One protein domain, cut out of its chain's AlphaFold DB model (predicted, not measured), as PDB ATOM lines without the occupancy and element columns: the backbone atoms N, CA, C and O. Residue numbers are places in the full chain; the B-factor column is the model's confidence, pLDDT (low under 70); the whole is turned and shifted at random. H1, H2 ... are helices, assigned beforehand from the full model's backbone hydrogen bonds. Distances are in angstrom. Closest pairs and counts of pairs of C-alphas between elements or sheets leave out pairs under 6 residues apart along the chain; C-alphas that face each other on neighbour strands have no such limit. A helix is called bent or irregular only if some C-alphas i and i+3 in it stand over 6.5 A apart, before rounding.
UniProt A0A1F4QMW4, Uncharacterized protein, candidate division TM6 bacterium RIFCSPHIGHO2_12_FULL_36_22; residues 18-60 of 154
ATOM      1  N   GLU A  18     -28.696  -3.822  32.407       88.88
ATOM      2  CA  GLU A  18     -29.097  -4.387  31.126       88.88
ATOM      3  C   GLU A  18     -28.075  -5.406  30.615       88.88
ATOM      4  O   GLU A  18     -28.457  -6.498  30.190       88.88
ATOM      5  N   LEU A  19     -26.778  -5.096  30.715       90.31
ATOM      6  CA  LEU A  19     -25.717  -6.027  30.348       90.31
ATOM      7  C   LEU A  19     -25.694  -7.245  31.273       90.31
ATOM      8  O   LEU A  19     -25.536  -8.366  30.798       90.31
ATOM      9  N   VAL A  20     -25.901  -7.060  32.580       90.94
ATOM     10  CA  VAL A  20     -26.001  -8.188  33.523       90.94
ATOM     11  C   VAL A  20     -27.168  -9.106  33.153       90.94
ATOM     12  O   VAL A  20     -26.987 -10.320  33.084       90.94
ATOM     13  N   GLN A  21     -28.336  -8.539  32.844       92.81
ATOM     14  CA  GLN A  21     -29.504  -9.304  32.398       92.81
ATOM     15  C   GLN A  21     -29.256 -10.029  31.070       92.81
ATOM     16  O   GLN A  21     -29.655 -11.182  30.915       92.81
ATOM     17  N   LEU A  22     -28.562  -9.393  30.120       91.81
ATOM     18  CA  LEU A  22     -28.167 -10.040  28.869       91.81
ATOM     19  C   LEU A  22     -27.273 -11.258  29.133       91.81
ATOM     20  O   LEU A  22     -27.507 -12.324  28.568       91.81
ATOM     21  N   LEU A  23     -26.248 -11.104  29.976       92.44
ATOM     22  CA  LEU A  23     -25.311 -12.182  30.293       92.44
ATOM     23  C   LEU A  23     -26.022 -13.365  30.957       92.44
ATOM     24  O   LEU A  23     -25.820 -14.504  30.538       92.44
ATOM     25  N   GLU A  24     -26.876 -13.096  31.945       92.75
ATOM     26  CA  GLU A  24     -27.695 -14.111  32.616       92.75
ATOM     27  C   GLU A  24     -28.578 -14.855  31.605       92.75
ATOM     28  O   GLU A  24     -28.529 -16.083  31.508       92.75
ATOM     29  N   TRP A  25     -29.287 -14.113  30.754       94.62
ATOM     30  CA  TRP A  25     -30.174 -14.693  29.753       94.62
ATOM     31  C   TRP A  25     -29.428 -15.573  28.739       94.62
ATOM     32  O   TRP A  25     -29.890 -16.671  28.421       94.62
ATOM     33  N   LEU A  26     -28.262 -15.128  28.250       93.00
ATOM     34  CA  LEU A  26     -27.439 -15.884  27.300       93.00
ATOM     35  C   LEU A  26     -26.904 -17.187  27.900       93.00
ATOM     36  O   LEU A  26     -26.879 -18.209  27.212       93.00
ATOM     37  N   ILE A  27     -26.496 -17.166  29.172       93.50
ATOM     38  CA  ILE A  27     -26.018 -18.358  29.881       93.50
ATOM     39  C   ILE A  27     -27.143 -19.389  30.010       93.50
ATOM     40  O   ILE A  27     -26.920 -20.574  29.763       93.50
ATOM     41  N   GLU A  28     -28.347 -18.944  30.365       94.69
ATOM     42  CA  GLU A  28     -29.493 -19.829  30.571       94.69
ATOM     43  C   GLU A  28     -30.068 -20.390  29.263       94.69
ATOM     44  O   GLU A  28     -30.435 -21.564  29.200       94.69
ATOM     45  N   HIS A  29     -30.142 -19.571  28.210       93.88
ATOM     46  CA  HIS A  29     -30.925 -19.899  27.015       93.88
ATOM     47  C   HIS A  29     -30.077 -20.242  25.790       93.88
ATOM     48  O   HIS A  29     -30.568 -20.909  24.880       93.88
ATOM     49  N   GLN A  30     -28.820 -19.789  25.728       93.25
ATOM     50  CA  GLN A  30     -27.979 -19.914  24.531       93.25
ATOM     51  C   GLN A  30     -26.558 -20.467  24.778       93.25
ATOM     52  O   GLN A  30     -25.614 -20.047  24.098       93.25
ATOM     53  N   PRO A  31     -26.357 -21.471  25.658       92.38
ATOM     54  CA  PRO A  31     -25.022 -22.023  25.902       92.38
ATOM     55  C   PRO A  31     -24.407 -22.664  24.647       92.38
ATOM     56  O   PRO A  31     -23.196 -22.587  24.434       92.38
ATOM     57  N   ASP A  32     -25.229 -23.257  23.775       93.75
ATOM     58  CA  ASP A  32     -24.759 -23.866  22.527       93.75
ATOM     59  C   ASP A  32     -24.284 -22.830  21.501       93.75
ATOM     60  O   ASP A  32     -23.329 -23.093  20.766       93.75
ATOM     61  N   GLU A  33     -24.889 -21.642  21.459       92.81
ATOM     62  CA  GLU A  33     -24.433 -20.561  20.577       92.81
ATOM     63  C   GLU A  33     -23.117 -19.962  21.079       92.81
ATOM     64  O   GLU A  33     -22.189 -19.772  20.289       92.81
ATOM     65  N   ILE A  34     -22.973 -19.789  22.399       92.50
ATOM     66  CA  ILE A  34     -21.692 -19.418  23.019       92.50
ATOM     67  C   ILE A  34     -20.626 -20.462  22.667       92.50
ATOM     68  O   ILE A  34     -19.525 -20.127  22.223       92.50
ATOM     69  N   LYS A  35     -20.959 -21.753  22.778       93.56
ATOM     70  CA  LYS A  35     -20.058 -22.841  22.399       93.56
ATOM     71  C   LYS A  35     -19.663 -22.754  20.925       93.56
ATOM     72  O   LYS A  35     -18.476 -22.879  20.620       93.56
ATOM     73  N   LYS A  36     -20.601 -22.529  20.002       95.06
ATOM     74  CA  LYS A  36     -20.303 -22.359  18.566       95.06
ATOM     75  C   LYS A  36     -19.375 -21.174  18.313       95.06
ATOM     76  O   LYS A  36     -18.435 -21.309  17.529       95.06
ATOM     77  N   LEU A  37     -19.594 -20.050  18.994       92.81
ATOM     78  CA  LEU A  37     -18.728 -18.875  18.906       92.81
ATOM     79  C   LEU A  37     -17.289 -19.213  19.325       92.81
ATOM     80  O   LEU A  37     -16.351 -18.904  18.591       92.81
ATOM     81  N   ILE A  38     -17.118 -19.935  20.438       91.94
ATOM     82  CA  ILE A  38     -15.803 -20.400  20.907       91.94
ATOM     83  C   ILE A  38     -15.143 -21.328  19.875       91.94
ATOM     84  O   ILE A  38     -13.974 -21.142  19.540       91.94
ATOM     85  N   HIS A  39     -15.876 -22.294  19.311       93.00
ATOM     86  CA  HIS A  39     -15.333 -23.194  18.279       93.00
ATOM     87  C   HIS A  39     -14.895 -22.427  17.024       93.00
ATOM     88  O   HIS A  39     -13.854 -22.725  16.428       93.00
ATOM     89  N   LYS A  40     -15.661 -21.405  16.633       93.56
ATOM     90  CA  LYS A  40     -15.306 -20.527  15.521       93.56
ATOM     91  C   LYS A  40     -14.018 -19.759  15.824       93.56
ATOM     92  O   LYS A  40     -13.111 -19.787  15.003       93.56
ATOM     93  N   ALA A  41     -13.882 -19.173  17.012       92.31
ATOM     94  CA  ALA A  41     -12.660 -18.476  17.412       92.31
ATOM     95  C   ALA A  41     -11.433 -19.411  17.431       92.31
ATOM     96  O   ALA A  41     -10.375 -19.068  16.899       92.31
ATOM     97  N   LEU A  42     -11.583 -20.627  17.972       89.75
ATOM     98  CA  LEU A  42     -10.522 -21.641  17.995       89.75
ATOM     99  C   LEU A  42     -10.058 -22.032  16.589       89.75
ATOM    100  O   LEU A  42      -8.854 -22.093  16.345       89.75
ATOM    101  N   SER A  43     -10.994 -22.237  15.659       89.25
ATOM    102  CA  SER A  43     -10.661 -22.563  14.264       89.25
ATOM    103  C   SER A  43     -10.072 -21.384  13.479       89.25
ATOM    104  O   SER A  43      -9.366 -21.603  12.499       89.25
ATOM    105  N   GLN A  44     -10.303 -20.146  13.923       90.25
ATOM    106  CA  GLN A  44      -9.788 -18.921  13.299       90.25
ATOM    107  C   GLN A  44      -8.415 -18.469  13.823       90.25
ATOM    108  O   GLN A  44      -7.929 -17.420  13.410       90.25
ATOM    109  N   GLY A  45      -7.771 -19.251  14.696       85.00
ATOM    110  CA  GLY A  45      -6.399 -18.982  15.149       85.00
ATOM    111  C   GLY A  45      -6.259 -18.613  16.626       85.00
ATOM    112  O   GLY A  45      -5.141 -18.382  17.085       85.00
ATOM    113  N   LEU A  46      -7.336 -18.636  17.422       85.38
ATOM    114  CA  LEU A  46      -7.199 -18.490  18.877       85.38
ATOM    115  C   LEU A  46      -6.328 -19.613  19.470       85.38
ATOM    116  O   LEU A  46      -5.508 -19.356  20.344       85.38
ATOM    117  N   HIS A  47      -6.430 -20.839  18.942       81.81
ATOM    118  CA  HIS A  47      -5.609 -21.968  19.395       81.81
ATOM    119  C   HIS A  47      -4.100 -21.720  19.203       81.81
ATOM    120  O   HIS A  47      -3.296 -22.128  20.039       81.81
ATOM    121  N   SER A  48      -3.688 -21.050  18.119       79.12
ATOM    122  CA  SER A  48      -2.278 -20.683  17.919       79.12
ATOM    123  C   SER A  48      -1.827 -19.584  18.874       79.12
ATOM    124  O   SER A  48      -0.707 -19.656  19.368       79.12
ATOM    125  N   ASN A  49      -2.696 -18.617  19.176       79.94
ATOM    126  CA  ASN A  49      -2.376 -17.518  20.087       79.94
ATOM    127  C   ASN A  49      -2.236 -18.007  21.534       79.94
ATOM    128  O   ASN A  49      -1.292 -17.618  22.211       79.94
ATOM    129  N   ILE A  50      -3.122 -18.907  21.982       80.38
ATOM    130  CA  ILE A  50      -3.034 -19.531  23.314       80.38
ATOM    131  C   ILE A  50      -1.721 -20.306  23.447       80.38
ATOM    132  O   ILE A  50      -0.989 -20.115  24.409       80.38
ATOM    133  N   ARG A  51      -1.373 -21.120  22.445       71.94
ATOM    134  CA  ARG A  51      -0.132 -21.904  22.476       71.94
ATOM    135  C   ARG A  51       1.124 -21.024  22.491       71.94
ATOM    136  O   ARG A  51       2.074 -21.346  23.187       71.94
ATOM    137  N   GLN A  52       1.121 -19.912  21.753       70.88
ATOM    138  CA  GLN A  52       2.215 -18.935  21.799       70.88
ATOM    139  C   GLN A  52       2.304 -18.226  23.156       70.88
ATOM    140  O   GLN A  52       3.406 -17.934  23.606       70.88
ATOM    141  N   ALA A  53       1.170 -17.965  23.812       66.12
ATOM    142  CA  ALA A  53       1.139 -17.380  25.151       66.12
ATOM    143  C   ALA A  53       1.649 -18.360  26.225       66.12
ATOM    144  O   ALA A  53       2.405 -17.944  27.102       66.12
ATOM    145  N   ASP A  54       1.318 -19.651  26.120       62.34
ATOM    146  CA  ASP A  54       1.833 -20.711  27.003       62.34
ATOM    147  C   ASP A  54       3.352 -20.905  26.849       62.34
ATOM    148  O   ASP A  54       4.052 -21.139  27.832       62.34
ATOM    149  N   ASP A  55       3.884 -20.754  25.632       58.78
ATOM    150  CA  ASP A  55       5.331 -20.787  25.377       58.78
ATOM    151  C   ASP A  55       6.048 -19.510  25.881       58.78
ATOM    152  O   ASP A  55       7.271 -19.513  26.039       58.78
ATOM    153  N   LEU A  56       5.304 -18.425  26.146       57.69
ATOM    154  CA  LEU A  56       5.833 -17.123  26.570       57.69
ATOM    155  C   LEU A  56       5.653 -16.801  28.060       57.69
ATOM    156  O   LEU A  56       6.345 -15.891  28.490       57.69
ATOM    157  N   LEU A  57       4.767 -17.492  28.801       53.41
ATOM    158  CA  LEU A  57       4.493 -17.534  30.266       53.41
ATOM    159  C   LEU A  57       4.697 -16.281  31.172       53.41
ATOM    160  O   LEU A  57       4.423 -16.354  32.367       53.41
ATOM    161  N   GLU A  58       5.080 -15.119  30.648       56.34
ATOM    162  CA  GLU A  58       5.442 -13.899  31.385       56.34
ATOM    163  C   GLU A  58       4.660 -12.649  30.924       56.34
ATOM    164  O   GLU A  58       4.925 -11.554  31.407       56.34
ATOM    165  N   VAL A  59       3.700 -12.756  29.994       60.78
ATOM    166  CA  VAL A  59       3.297 -11.576  29.192       60.78
ATOM    167  C   VAL A  59       2.031 -10.837  29.656       60.78
ATOM    168  O   VAL A  59       1.820  -9.713  29.220       60.78
ATOM    169  N   TYR A  60       1.210 -11.370  30.564       64.12
ATOM    170  CA  TYR A  60       0.020 -10.632  31.019       64.12
ATOM    171  C   TYR A  60       0.204 -10.059  32.416       64.12
ATOM    172  O   TYR A  60       0.150 -10.783  33.413       64.12
TER     173      TYR A  60
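AT A GLANCE: This is residues 18 to 60 of the 154 residues of an uncharacterized protein of candidate division TM6 bacterium RIFCSPHIGHO2_12_FULL_36_22 (UniProt A0A1F4QMW4). Three helical rods follow one another end to end as an open, flat U: H1 is one arm, H2a the base, and H2b the other side, with no core between them. The printed part has 43 residues, with two named helices, H1 then bent H2, and no named strand; the class is all helix. It is extended, with a radius of gyration of the C-alphas of 14.4 A and spans of 37 by 22 by 12 A.

IN THESE COORDINATES: Find C-alpha 18 at (-29.097, -4.387, 31.126); from there H1, residues 18 to 29, runs 16.2 A. By its hydrogen bonds H2, residues 31 to 56, was assigned as one helix, but it is bent: C-alphas 44 and 47 are 8.0 A apart. Its arms are H2a, residues 31 to 44, 20.0 A, and H2b, residues 47 to 56, 14.3 A, ending at C-alpha 56 (5.833, -17.123, 26.570).

HOW THE PARTS SIT: H1 and H2a are close but not clearly touching, about perpendicular at 85 degrees; their closest C-alphas, Leu 26 and Ile 34, are 8.0 A apart. H2a and H2b are near each other, at a steep tilt of 69.5 degrees, only just short of about perpendicular. H1 and H2b are apart. In H1, H2a and H2b every O i to N i+4 pair is within hydrogen-bond range.

THE WHOLE: The farthest C-alphas, Glu 18 and Asp 55, are 38.6 A apart. The printed part has no cut, and the link from H1 to H2 is tight. Look at residues 53 to 60 for pLDDT under 70.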